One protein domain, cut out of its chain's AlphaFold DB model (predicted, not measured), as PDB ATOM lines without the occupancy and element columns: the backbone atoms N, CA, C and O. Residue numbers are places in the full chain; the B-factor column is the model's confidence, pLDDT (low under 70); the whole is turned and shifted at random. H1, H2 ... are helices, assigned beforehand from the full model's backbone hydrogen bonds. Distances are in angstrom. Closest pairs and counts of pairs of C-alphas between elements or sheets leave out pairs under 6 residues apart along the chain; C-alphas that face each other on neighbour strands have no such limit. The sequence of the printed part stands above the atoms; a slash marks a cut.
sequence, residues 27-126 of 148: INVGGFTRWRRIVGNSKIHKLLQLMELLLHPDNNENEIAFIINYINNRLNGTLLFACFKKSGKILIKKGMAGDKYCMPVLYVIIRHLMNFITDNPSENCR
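This is residues 27 to 126 of the 148 residues of an uncharacterized protein of Salmonella enterica subsp. enterica serovar Kisarawe (UniProt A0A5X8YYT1). H2, H3 and the longer H6 run roughly lengthwise in a compact body, while H1 and H4, side by side and running opposite ways, cross it. H5 slants from the end of H4 back to where H3 and H6 begin. The printed part has 100 residues with six named helices, H1 to H6 in order, and no named strand, an all helix domain whose helix packing is mostly crossed. It is compact, with a radius of gyration of the C-alphas of 13.0 A and spans of 39 by 26 by 22 A.

Find C-alpha 29 at (202.407, 196.065, 151.833), where H1 begins; it runs to residue 39. H2 follows at residues 41 to 52, 16.6 A long, then H3 at 61 to 74, 19.5 A. Look next for H4 at 77 to 82 and H5 at 85 to 95. H6, residues 102 to 119, covers 26.0 A and ends at C-alpha 119 (201.484, 183.930, 158.800).

H1 touches H4 at a shallow tilt of 9 degrees, opposite ways; their closest C-alphas, of Trp 35 and Leu 80, are 6.1 A apart. H4 touches H5, with C-alphas 81 and 88 closest at 4.8 A. H5 touches residues 64 to 68 of H3, the closest C-alphas being Ile 64 and Gly 95 at 6.7 A. H2 touches H6 with residues 48 to 52 alone, C-alphas 51 and 107 closest at 6.4 A. H1 and H3 are apart. In H1, H2, H3, H4 and H6 every O i to N i+4 pair is within hydrogen-bond range; in H5, 5 of 7 are.

Asp 58 and Asn 124 have the C-alphas farthest apart, 39.3 A. The printed part has no cut and no long link. Confidence is under 70 at residue 98 and residues 120 to 126.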
ATOM      1  N   ILE A  27     204.905 196.230 145.473       86.94
ATOM      2  CA  ILE A  27     203.677 196.471 146.225       86.94
ATOM      3  C   ILE A  27     203.938 197.218 147.540       86.94
ATOM      4  O   ILE A  27     204.918 196.987 148.253       86.94
ATOM      5  N   ASN A  28     203.037 198.141 147.875       89.75
ATOM      6  CA  ASN A  28     203.000 198.788 149.181       89.75
ATOM      7  C   ASN A  28     202.225 197.905 150.171       89.75
ATOM      8  O   ASN A  28     201.011 198.046 150.329       89.75
ATOM      9  N   VAL A  29     202.951 197.013 150.845       88.00
ATOM     10  CA  VAL A  29     202.407 196.065 151.833       88.00
ATOM     11  C   VAL A  29     201.703 196.789 152.981       88.00
ATOM     12  O   VAL A  29     200.597 196.411 153.345       88.00
ATOM     13  N   GLY A  30     202.278 197.876 153.509       87.94
ATOM     14  CA  GLY A  30     201.647 198.663 154.575       87.94
ATOM     15  C   GLY A  30     200.314 199.284 154.140       87.94
ATOM     16  O   GLY A  30     199.337 199.280 154.893       87.94
ATOM     17  N   GLY A  31     200.241 199.747 152.887       90.88
ATOM     18  CA  GLY A  31     198.995 200.183 152.256       90.88
ATOM     19  C   GLY A  31     197.959 199.060 152.183       90.88
ATOM     20  O   GLY A  31     196.803 199.267 152.559       90.88
ATOM     21  N   PHE A  32     198.384 197.859 151.785       92.88
ATOM     22  CA  PHE A  32     197.509 196.692 151.711       92.88
ATOM     23  C   PHE A  32     197.025 196.256 153.100       92.88
ATOM     24  O   PHE A  32     195.835 196.017 153.286       92.88
ATOM     25  N   THR A  33     197.898 196.237 154.111       91.62
ATOM     26  CA  THR A  33     197.530 195.957 155.507       91.62
ATOM     27  C   THR A  33     196.494 196.956 156.017       91.62
ATOM     28  O   THR A  33     195.515 196.569 156.659       91.62
ATOM     29  N   ARG A  34     196.646 198.246 155.689       92.75
ATOM     30  CA  ARG A  34     195.651 199.273 156.028       92.75
ATOM     31  C   ARG A  34     194.316 199.023 155.326       92.75
ATOM     32  O   ARG A  34     193.274 199.094 155.976       92.75
ATOM     33  N   TRP A  35     194.338 198.718 154.030       95.50
ATOM     34  CA  TRP A  35     193.140 198.343 153.278       95.50
ATOM     35  C   TRP A  35     192.437 197.129 153.899       95.50
ATOM     36  O   TRP A  35     191.237 197.192 154.176       95.50
ATOM     37  N   ARG A  36     193.202 196.079 154.228       94.69
ATOM     38  CA  ARG A  36     192.720 194.864 154.892       94.69
ATOM     39  C   ARG A  36     192.000 195.181 156.203       94.69
ATOM     40  O   ARG A  36     190.907 194.667 156.430       94.69
ATOM     41  N   ARG A  37     192.581 196.045 157.045       93.69
ATOM     42  CA  ARG A  37     191.982 196.473 158.325       93.69
ATOM     43  C   ARG A  37     190.648 197.202 158.133       93.69
ATOM     44  O   ARG A  37     189.719 196.954 158.889       93.69
ATOM     45  N   ILE A  38     190.543 198.069 157.123       95.56
ATOM     46  CA  ILE A  38     189.322 198.847 156.840       95.56
ATOM     47  C   ILE A  38     188.204 197.960 156.279       95.56
ATOM     48  O   ILE A  38     187.048 198.086 156.674       95.56
ATOM     49  N   VAL A  39     188.534 197.084 155.330       95.75
ATOM     50  CA  VAL A  39     187.542 196.238 154.650       95.75
ATOM     51  C   VAL A  39     187.111 195.060 155.523       95.75
ATOM     52  O   VAL A  39     185.933 194.692 155.528       95.75
ATOM     53  N   GLY A  40     188.049 194.493 156.280       94.00
ATOM     54  CA  GLY A  40     187.844 193.337 157.137       94.00
ATOM     55  C   GLY A  40     187.967 192.007 156.389       94.00
ATOM     56  O   GLY A  40     187.495 191.845 155.261       94.00
ATOM     57  N   ASN A  41     188.560 191.015 157.061       92.62
ATOM     58  CA  ASN A  41     188.887 189.712 156.473       92.62
ATOM     59  C   ASN A  41     187.678 189.028 155.821       92.62
ATOM     60  O   ASN A  41     187.815 188.505 154.722       92.62
ATOM     61  N   SER A  42     186.495 189.054 156.443       94.62
ATOM     62  CA  SER A  42     185.305 188.364 155.912       94.62
ATOM     63  C   SER A  42     184.922 188.830 154.500       94.62
ATOM     64  O   SER A  42     184.637 188.010 153.631       94.62
ATOM     65  N   LYS A  43     184.964 190.143 154.233       95.75
ATOM     66  CA  LYS A  43     184.633 190.684 152.905       95.75
ATOM     67  C   LYS A  43     185.701 190.348 151.865       95.75
ATOM     68  O   LYS A  43     185.362 190.127 150.708       95.75
ATOM     69  N   ILE A  44     186.964 190.286 152.284       95.12
ATOM     70  CA  ILE A  44     188.087 189.924 151.410       95.12
ATOM     71  C   ILE A  44     188.012 188.445 151.031       95.12
ATOM     72  O   ILE A  44     188.169 188.119 149.862       95.12
ATOM     73  N   HIS A  45     187.684 187.558 151.974       94.06
ATOM     74  CA  HIS A  45     187.471 186.140 151.667       94.06
ATOM     75  C   HIS A  45     186.308 185.948 150.686       94.06
ATOM     76  O   HIS A  45     186.457 185.225 149.709       94.06
ATOM     77  N   LYS A  46     185.189 186.664 150.876       94.88
ATOM     78  CA  LYS A  46     184.074 186.649 149.913       94.88
ATOM     79  C   LYS A  46     184.490 187.142 148.526       94.88
ATOM     80  O   LYS A  46     184.051 186.582 147.531       94.88
ATOM     81  N   LEU A  47     185.327 188.181 148.452       95.19
ATOM     82  CA  LEU A  47     185.881 188.640 147.179       95.19
ATOM     83  C   LEU A  47     186.708 187.533 146.512       95.19
ATOM     84  O   LEU A  47     186.495 187.263 145.337       95.19
ATOM     85  N   LEU A  48     187.615 186.891 147.251       94.00
ATOM     86  CA  LEU A  48     188.454 185.816 146.720       94.00
ATOM     87  C   LEU A  48     187.610 184.653 146.182       94.00
ATOM     88  O   LEU A  48     187.859 184.213 145.067       94.00
ATOM     89  N   GLN A  49     186.564 184.239 146.903       92.25
ATOM     90  CA  GLN A  49     185.626 183.204 146.442       92.25
ATOM     91  C   GLN A  49     184.905 183.587 145.141       92.25
ATOM     92  O   GLN A  49     184.685 182.744 144.281       92.25
ATOM     93  N   LEU A  50     184.538 184.861 144.972       91.12
ATOM     94  CA  LEU A  50     183.930 185.337 143.725       91.12
ATOM     95  C   LEU A  50     184.935 185.356 142.569       91.12
ATOM     96  O   LEU A  50     184.585 185.031 141.440       91.12
ATOM     97  N   MET A  51     186.181 185.742 142.846       91.38
ATOM     98  CA  MET A  51     187.244 185.793 141.842       91.38
ATOM     99  C   MET A  51     187.683 184.399 141.380       91.38
ATOM    100  O   MET A  51     188.118 184.274 140.240       91.38
ATOM    101  N   GLU A  52     187.543 183.366 142.220       89.75
ATOM    102  CA  GLU A  52     187.834 181.964 141.868       89.75
ATOM    103  C   GLU A  52     187.042 181.480 140.651       89.75
ATOM    104  O   GLU A  52     187.556 180.706 139.849       89.75
ATOM    105  N   LEU A  53     185.835 182.012 140.452       86.81
ATOM    106  CA  LEU A  53     184.986 181.697 139.303       86.81
ATOM    107  C   LEU A  53     185.548 182.225 137.971       86.81
ATOM    108  O   LEU A  53     185.090 181.815 136.911       86.81
ATOM    109  N   LEU A  54     186.535 183.128 138.016       85.56
ATOM    110  CA  LEU A  54     187.101 183.826 136.854       85.56
ATOM    111  C   LEU A  54     188.559 183.432 136.569       85.56
ATOM    112  O   LEU A  54     189.254 184.111 135.804       85.56
ATOM    113  N   LEU A  55     189.034 182.342 137.178       85.62
ATOM    114  CA  LEU A  55     190.396 181.819 137.046       85.62
ATOM    115  C   LEU A  55     190.559 180.889 135.833       85.62
ATOM    116  O   LEU A  55     191.153 179.820 135.931       85.62
ATOM    117  N   HIS A  56     190.025 181.300 134.685       79.75
ATOM    118  CA  HIS A  56     190.097 180.552 133.432       79.75
ATOM    119  C   HIS A  56     190.398 181.504 132.260       79.75
ATOM    120  O   HIS A  56     189.975 182.663 132.315       79.75
ATOM    121  N   PRO A  57     191.103 181.060 131.199       74.94
ATOM    122  CA  PRO A  57     191.386 181.876 130.012       74.94
ATOM    123  C   PRO A  57     190.148 182.402 129.271       74.94
ATOM    124  O   PRO A  57     190.268 183.418 128.589       74.94
ATOM    125  N   ASP A  58     188.993 181.755 129.438       78.56
ATOM    126  CA  ASP A  58     187.709 182.116 128.806       78.56
ATOM    127  C   ASP A  58     186.798 182.944 129.729       78.56
ATOM    128  O   ASP A  58     185.570 182.848 129.678       78.56
ATOM    129  N   ASN A  59     187.386 183.719 130.639       79.56
ATOM    130  CA  ASN A  59     186.618 184.528 131.577       79.56
ATOM    131  C   ASN A  59     185.815 185.638 130.874       79.56
ATOM    132  O   ASN A  59     186.242 186.247 129.894       79.56
ATOM    133  N   ASN A  60     184.610 185.901 131.383       82.88
ATOM    134  CA  ASN A  60     183.691 186.845 130.765       82.88
ATOM    135  C   ASN A  60     184.047 188.291 131.140       82.88
ATOM    136  O   ASN A  60     184.105 188.650 132.319       82.88
ATOM    137  N   GLU A  61     184.207 189.158 130.141       83.12
ATOM    138  CA  GLU A  61     184.533 190.576 130.344       83.12
ATOM    139  C   GLU A  61     183.515 191.308 131.240       83.12
ATOM    140  O   GLU A  61     183.899 192.152 132.054       83.12
ATOM    141  N   ASN A  62     182.226 190.956 131.160       84.69
ATOM    142  CA  ASN A  62     181.187 191.554 132.002       84.69
ATOM    143  C   ASN A  62     181.330 191.136 133.469       84.69
ATOM    144  O   ASN A  62     181.095 191.947 134.365       84.69
ATOM    145  N   GLU A  63     181.735 189.892 133.728       86.56
ATOM    146  CA  GLU A  63     181.981 189.404 135.086       86.56
ATOM    147  C   GLU A  63     183.234 190.060 135.677       86.56
ATOM    148  O   GLU A  63     183.222 190.499 136.830       86.56
ATOM    149  N   ILE A  64     184.281 190.243 134.863       85.75
ATOM    150  CA  ILE A  64     185.469 191.018 135.244       85.75
ATOM    151  C   ILE A  64     185.069 192.450 135.621       85.75
ATOM    152  O   ILE A  64     185.401 192.920 136.714       85.75
ATOM    153  N   ALA A  65     184.317 193.137 134.757       84.75
ATOM    154  CA  ALA A  65     183.856 194.501 135.003       84.75
ATOM    155  C   ALA A  65     182.972 194.592 136.259       84.75
ATOM    156  O   ALA A  65     183.116 195.524 137.057       84.75
ATOM    157  N   PHE A  66     182.092 193.610 136.482       88.44
ATOM    158  CA  PHE A  66     181.267 193.516 137.685       88.44
ATOM    159  C   PHE A  66     182.121 193.440 138.956       88.44
ATOM    160  O   PHE A  66     181.902 194.220 139.888       88.44
ATOM    161  N   ILE A  67     183.125 192.561 138.993       90.19
ATOM    162  CA  ILE A  67     184.000 192.415 140.162       90.19
ATOM    163  C   ILE A  67     184.844 193.672 140.389       90.19
ATOM    164  O   ILE A  67     184.953 194.131 141.526       90.19
ATOM    165  N   ILE A  68     185.385 194.294 139.336       88.31
ATOM    166  CA  ILE A  68     186.120 195.563 139.464       88.31
ATOM    167  C   ILE A  68     185.215 196.666 140.034       88.31
ATOM    168  O   ILE A  68     185.612 197.384 140.958       88.31
ATOM    169  N   ASN A  69     183.973 196.768 139.557       89.50
ATOM    170  CA  ASN A  69     182.990 197.702 140.100       89.50
ATOM    171  C   ASN A  69     182.646 197.396 141.561       89.50
ATOM    172  O   ASN A  69     182.534 198.318 142.374       89.50
ATOM    173  N   TYR A  70     182.509 196.123 141.926       92.00
ATOM    174  CA  TYR A  70     182.284 195.714 143.308       92.00
ATOM    175  C   TYR A  70     183.459 196.112 144.211       92.00
ATOM    176  O   TYR A  70     183.244 196.721 145.261       92.00
ATOM    177  N   ILE A  71     184.700 195.861 143.785       92.81
ATOM    178  CA  ILE A  71     185.911 196.262 144.513       92.81
ATOM    179  C   ILE A  71     185.924 197.777 144.741       92.81
ATOM    180  O   ILE A  71     186.066 198.233 145.879       92.81
ATOM    181  N   ASN A  72     185.715 198.563 143.682       90.62
ATOM    182  CA  ASN A  72     185.722 200.023 143.758       90.62
ATOM    183  C   ASN A  72     184.653 200.562 144.711       90.62
ATOM    184  O   ASN A  72     184.967 201.361 145.594       90.62
ATOM    185  N   ASN A  73     183.417 200.080 144.588       92.62
ATOM    186  CA  ASN A  73     182.274 200.662 145.288       92.62
ATOM    187  C   ASN A  73     182.038 200.089 146.691       92.62
ATOM    188  O   ASN A  73     181.443 200.755 147.536       92.62
ATOM    189  N   ARG A  74     182.449 198.842 146.953       94.38
ATOM    190  CA  ARG A  74     182.130 198.132 148.208       94.38
ATOM    191  C   ARG A  74     183.343 197.817 149.064       94.38
ATOM    192  O   ARG A  74     183.190 197.669 150.276       94.38
ATOM    193  N   LEU A  75     184.525 197.729 148.459       95.50
ATOM    194  CA  LEU A  75     185.754 197.321 149.136       95.50
ATOM    195  C   LEU A  75     186.830 198.403 149.100       95.50
ATOM    196  O   LEU A  75     187.999 198.094 149.278       95.50
ATOM    197  N   ASN A  76     186.461 199.668 148.894       92.56
ATOM    198  CA  ASN A  76     187.408 200.784 148.859       92.56
ATOM    199  C   ASN A  76     188.561 200.524 147.864       92.56
ATOM    200  O   ASN A  76     189.745 200.560 148.214       92.56
ATOM    201  N   GLY A  77     188.188 200.211 146.618       89.56
ATOM    202  CA  GLY A  77     189.126 199.838 145.559       89.56
ATOM    203  C   GLY A  77     190.210 200.882 145.318       89.56
ATOM    204  O   GLY A  77     191.351 200.516 145.071       89.56
ATOM    205  N   THR A  78     189.917 202.172 145.501       89.81
ATOM    206  CA  THR A  78     190.924 203.243 145.427       89.81
ATOM    207  C   THR A  78     192.119 202.978 146.342       89.81
ATOM    208  O   THR A  78     193.266 203.113 145.913       89.81
ATOM    209  N   LEU A  79     191.870 202.567 147.590       91.00
ATOM    210  CA  LEU A  79     192.934 202.264 148.542       91.00
ATOM    211  C   LEU A  79     193.663 200.961 148.180       91.00
ATOM    212  O   LEU A  79     194.890 200.923 148.250       91.00
ATOM    213  N   LEU A  80     192.932 199.930 147.738       92.69
ATOM    214  CA  LEU A  80     193.531 198.686 147.243       92.69
ATOM    215  C   LEU A  80     194.470 198.964 146.067       92.69
ATOM    216  O   LEU A  80     195.650 198.637 146.117       92.69
ATOM    217  N   PHE A  81     193.974 199.612 145.016       89.88
ATOM    218  CA  PHE A  81     194.718 199.815 143.779       89.88
ATOM    219  C   PHE A  81     195.885 200.798 143.930       89.88
ATOM    220  O   PHE A  81     196.888 200.668 143.227       89.88
ATOM    221  N   ALA A  82     195.827 201.717 144.899       88.75
ATOM    222  CA  ALA A  82     196.976 202.539 145.275       88.75
ATOM    223  C   ALA A  82     198.163 201.708 145.804       88.75
ATOM    224  O   ALA A  82     199.312 202.140 145.682       88.75
ATOM    225  N   CYS A  83     197.923 200.498 146.330       89.12
ATOM    226  CA  CYS A  83     198.984 199.610 146.815       89.12
ATOM    227  C   CYS A  83     199.921 199.153 145.689       89.12
ATOM    228  O   CYS A  83     201.106 198.928 145.921       89.12
ATOM    229  N   PHE A  84     199.415 199.090 144.459       85.12
ATOM    230  CA  PHE A  84     200.140 198.644 143.269       85.12
ATOM    231  C   PHE A  84     200.865 199.801 142.549       85.12
ATOM    232  O   PHE A  84     201.302 199.655 141.408       85.12
ATOM    233  N   LYS A  85     200.976 200.985 143.174       79.38
ATOM    234  CA  LYS A  85     201.649 202.183 142.627       79.38
ATOM    235  C   LYS A  85     201.194 202.507 141.187       79.38
ATOM    236  O   LYS A  85     200.000 202.615 140.917       79.38
ATOM    237  N   LYS A  86     202.135 202.700 140.246       74.00
ATOM    238  CA  LYS A  86     201.842 202.992 138.827       74.00
ATOM    239  C   LYS A  86     201.121 201.828 138.138       74.00
ATOM    240  O   LYS A  86     200.315 202.057 137.239       74.00
ATOM    241  N   SER A  87     201.375 200.608 138.589       73.44
ATOM    242  CA  SER A  87     200.874 199.379 137.992       73.44
ATOM    243  C   SER A  87     199.399 199.117 138.310       73.44
ATOM    244  O   SER A  87     198.687 198.565 137.478       73.44
ATOM    245  N   GLY A  88     198.890 199.617 139.441       71.25
ATOM    246  CA  GLY A  88     197.468 199.506 139.801       71.25
ATOM    247  C   GLY A  88     196.538 200.190 138.810       71.25
ATOM    248  O   GLY A  88     195.506 199.640 138.439       71.25
ATOM    249  N   LYS A  89     196.939 201.362 138.299       71.31
ATOM    250  CA  LYS A  89     196.189 202.060 137.244       71.31
ATOM    251  C   LYS A  89     196.147 201.252 135.948       71.31
ATOM    252  O   LYS A  89     195.127 201.251 135.268       71.31
ATOM    253  N   ILE A  90     197.243 200.569 135.616       76.75
ATOM    254  CA  ILE A  90     197.328 199.703 134.435       76.75
ATOM    255  C   ILE A  90     196.437 198.477 134.629       76.75
ATOM    256  O   ILE A  90     195.695 198.141 133.714       76.75
ATOM    257  N   LEU A  91     196.460 197.860 135.812       75.50
ATOM    258  CA  LEU A  91     195.648 196.690 136.140       75.50
ATOM    259  C   LEU A  91     194.149 197.010 136.054       75.50
ATOM    260  O   LEU A  91     193.434 196.321 135.340       75.50
ATOM    261  N   ILE A  92     193.691 198.121 136.646       71.81
ATOM    262  CA  ILE A  92     192.298 198.576 136.485       71.81
ATOM    263  C   ILE A  92     191.974 198.821 135.009       71.81
ATOM    264  O   ILE A  92     190.963 198.337 134.514       71.81
ATOM    265  N   LYS A  93     192.815 199.585 134.297       76.50
ATOM    266  CA  LYS A  93     192.546 199.966 132.904       76.50
ATOM    267  C   LYS A  93     192.455 198.743 131.992       76.50
ATOM    268  O   LYS A  93     191.571 198.695 131.148       76.50
ATOM    269  N   LYS A  94     193.359 197.777 132.159       77.75
ATOM    270  CA  LYS A  94     193.370 196.527 131.396       77.75
ATOM    271  C   LYS A  94     192.199 195.623 131.777       77.75
ATOM    272  O   LYS A  94     191.562 195.085 130.884       77.75
ATOM    273  N   GLY A  95     191.852 195.530 133.062       71.19
ATOM    274  CA  GLY A  95     190.668 194.793 133.516       71.19
ATOM    275  C   GLY A  95     189.366 195.346 132.950       71.19
ATOM    276  O   GLY A  95     188.549 194.594 132.439       71.19
ATOM    277  N   MET A  96     189.206 196.672 132.950       70.62
ATOM    278  CA  MET A  96     188.058 197.339 132.321       70.62
ATOM    279  C   MET A  96     188.037 197.202 130.790       70.62
ATOM    280  O   MET A  96     187.007 197.462 130.181       70.62
ATOM    281  N   ALA A  97     189.160 196.826 130.176       77.81
ATOM    282  CA  ALA A  97     189.289 196.575 128.743       77.81
ATOM    283  C   ALA A  97     189.234 195.076 128.391       77.81
ATOM    284  O   ALA A  97     189.589 194.724 127.271       77.81
ATOM    285  N   GLY A  98     188.852 194.205 129.335       68.88
ATOM    286  CA  GLY A  98     188.686 192.771 129.081       68.88
ATOM    287  C   GLY A  98     189.982 191.951 129.076       68.88
ATOM    288  O   GLY A  98     189.999 190.848 128.543       68.88
ATOM    289  N   ASP A  99     191.089 192.441 129.653       82.94
ATOM    290  CA  ASP A  99     192.313 191.631 129.756       82.94
ATOM    291  C   ASP A  99     192.055 190.379 130.610       82.94
ATOM    292  O   ASP A  99     191.931 190.470 131.838       82.94
ATOM    293  N   LYS A 100     192.040 189.212 129.952       81.75
ATOM    294  CA  LYS A 100     191.803 187.894 130.559       81.75
ATOM    295  C   LYS A 100     192.725 187.563 131.733       81.75
ATOM    296  O   LYS A 100     192.370 186.765 132.595       81.75
ATOM    297  N   TYR A 101     193.897 188.196 131.812       87.12
ATOM    298  CA  TYR A 101     194.841 187.999 132.912       87.12
ATOM    299  C   TYR A 101     194.568 188.910 134.112       87.12
ATOM    300  O   TYR A 101     195.085 188.653 135.197       87.12
ATOM    301  N   CYS A 102     193.775 189.976 133.968       87.00
ATOM    302  CA  CYS A 102     193.599 190.970 135.026       87.00
ATOM    303  C   CYS A 102     193.027 190.364 136.313       87.00
ATOM    304  O   CYS A 102     193.543 190.631 137.400       87.00
ATOM    305  N   MET A 103     191.958 189.572 136.199       89.25
ATOM    306  CA  MET A 103     191.294 188.994 137.366       89.25
ATOM    307  C   MET A 103     192.134 187.894 138.039       89.25
ATOM    308  O   MET A 103     192.350 188.003 139.249       89.25
ATOM    309  N   PRO A 104     192.701 186.917 137.300       90.75
ATOM    310  CA  PRO A 104     193.616 185.931 137.877       90.75
ATOM    311  C   PRO A 104     194.840 186.549 138.559       90.75
ATOM    312  O   PRO A 104     195.192 186.163 139.671       90.75
ATOM    313  N   VAL A 105     195.460 187.562 137.944       90.56
ATOM    314  CA  VAL A 105     196.615 188.256 138.535       90.56
ATOM    315  C   VAL A 105     196.217 188.955 139.832       90.56
ATOM    316  O   VAL A 105     196.903 188.822 140.846       90.56
ATOM    317  N   LEU A 106     195.096 189.683 139.833       91.44
ATOM    318  CA  LEU A 106     194.609 190.359 141.034       91.44
ATOM    319  C   LEU A 106     194.296 189.357 142.152       91.44
ATOM    320  O   LEU A 106     194.602 189.624 143.314       91.44
ATOM    321  N   TYR A 107     193.723 188.207 141.798       92.88
ATOM    322  CA  TYR A 107     193.401 187.139 142.735       92.88
ATOM    323  C   TYR A 107     194.657 186.595 143.415       92.88
ATOM    324  O   TYR A 107     194.728 186.599 144.646       92.88
ATOM    325  N   VAL A 108     195.664 186.200 142.626       91.12
ATOM    326  CA  VAL A 108     196.933 185.658 143.135       91.12
ATOM    327  C   VAL A 108     197.585 186.647 144.097       91.12
ATOM    328  O   VAL A 108     197.986 186.268 145.194       91.12
ATOM    329  N   ILE A 109     197.618 187.934 143.742       91.19
ATOM    330  CA  ILE A 109     198.236 188.964 144.584       91.19
ATOM    331  C   ILE A 109     197.485 189.135 145.910       91.19
ATOM    332  O   ILE A 109     198.112 189.138 146.971       91.19
ATOM    333  N   ILE A 110     196.155 189.280 145.878       93.31
ATOM    334  CA  ILE A 110     195.362 189.472 147.103       93.31
ATOM    335  C   ILE A 110     195.467 188.235 148.000       93.31
ATOM    336  O   ILE A 110     195.661 188.384 149.207       93.31
ATOM    337  N   ARG A 111     195.366 187.029 147.428       92.25
ATOM    338  CA  ARG A 111     195.467 185.766 148.172       92.25
ATOM    339  C   ARG A 111     196.841 185.614 148.820       92.25
ATOM    340  O   ARG A 111     196.909 185.348 150.018       92.25
ATOM    341  N   HIS A 112     197.911 185.863 148.065       89.44
ATOM    342  CA  HIS A 112     199.286 185.813 148.566       89.44
ATOM    343  C   HIS A 112     199.490 186.740 149.763       89.44
ATOM    344  O   HIS A 112     199.926 186.315 150.828       89.44
ATOM    345  N   LEU A 113     199.086 188.006 149.631       89.50
ATOM    346  CA  LEU A 113     199.233 188.988 150.706       89.50
ATOM    347  C   LEU A 113     198.372 188.659 151.930       89.50
ATOM    348  O   LEU A 113     198.786 188.912 153.060       89.50
ATOM    349  N   MET A 114     197.176 188.104 151.728       90.69
ATOM    350  CA  MET A 114     196.315 187.664 152.828       90.69
ATOM    351  C   MET A 114     196.953 186.532 153.639       90.69
ATOM    352  O   MET A 114     196.911 186.602 154.870       90.69
ATOM    353  N   ASN A 115     197.561 185.544 152.976       86.25
ATOM    354  CA  ASN A 115     198.289 184.455 153.633       86.25
ATOM    355  C   ASN A 115     199.530 184.997 154.342       86.25
ATOM    356  O   ASN A 115     199.634 184.904 155.560       86.25
ATOM    357  N   PHE A 116     200.378 185.717 153.608       82.88
ATOM    358  CA  PHE A 116     201.627 186.275 154.114       82.88
ATOM    359  C   PHE A 116     201.456 187.099 155.401       82.88
ATOM    360  O   PHE A 116     202.206 186.910 156.354       82.88
ATOM    361  N   ILE A 117     200.456 187.988 155.464       80.62
ATOM    362  CA  ILE A 117     200.203 188.816 156.659       80.62
ATOM    363  C   ILE A 117     199.591 187.988 157.798       80.62
ATOM    364  O   ILE A 117     199.737 188.335 158.966       80.62
ATOM    365  N   THR A 118     198.841 186.934 157.479       80.00
ATOM    366  CA  THR A 118     198.283 186.036 158.501       80.00
ATOM    367  C   THR A 118     199.387 185.195 159.140       80.00
ATOM    368  O   THR A 118     199.411 185.082 160.363       80.00
ATOM    369  N   ASP A 119     200.336 184.717 158.339       75.19
ATOM    370  CA  ASP A 119     201.484 183.930 158.800       75.19
ATOM    371  C   ASP A 119     202.562 184.804 159.464       75.19
ATOM    372  O   ASP A 119     203.293 184.345 160.340       75.19
ATOM    373  N   ASN A 120     202.629 186.090 159.104       67.75
ATOM    374  CA  ASN A 120     203.575 187.060 159.652       67.75
ATOM    375  C   ASN A 120     202.846 188.305 160.195       67.75
ATOM    376  O   ASN A 120     202.865 189.369 159.571       67.75
ATOM    377  N   PRO A 121     202.220 188.223 161.383       61.69
ATOM    378  CA  PRO A 121     201.416 189.313 161.938       61.69
ATOM    379  C   PRO A 121     202.228 190.547 162.374       61.69
ATOM    380  O   PRO A 121     201.636 191.565 162.741       61.69
ATOM    381  N   SER A 122     203.566 190.494 162.355       56.94
ATOM    382  CA  SER A 122     204.409 191.629 162.743       56.94
ATOM    383  C   SER A 122     204.306 192.777 161.725       56.94
ATOM    384  O   SER A 122     204.487 192.572 160.526       56.94
ATOM    385  N   GLU A 123     204.074 194.008 162.192       49.78
ATOM    386  CA  GLU A 123     203.913 195.200 161.332       49.78
ATOM    387  C   GLU A 123     205.170 195.570 160.514       49.78
ATOM    388  O   GLU A 123     205.096 196.413 159.623       49.78
ATOM    389  N   ASN A 124     206.304 194.903 160.763       48.75
ATOM    390  CA  ASN A 124     207.601 195.138 160.121       48.75
ATOM    391  C   ASN A 124     207.946 194.118 159.022       48.75
ATOM    392  O   ASN A 124     209.126 193.876 158.756       48.75
ATOM    393  N   CYS A 125     206.950 193.512 158.372       49.62
ATOM    394  CA  CYS A 125     207.177 192.594 157.255       49.62
ATOM    395  C   CYS A 125     207.986 193.258 156.129       49.62
ATOM    396  O   CYS A 125     207.483 194.096 155.375       49.62
ATOM    397  N   ARG A 126     209.261 192.873 156.016       51.09
ATOM    398  CA  ARG A 126     210.171 193.322 154.959       51.09
ATOM    399  C   ARG A 126     209.751 192.703 153.626       51.09
ATOM    400  O   ARG A 126     209.481 191.504 153.554       51.09
TER     401      ARG A 126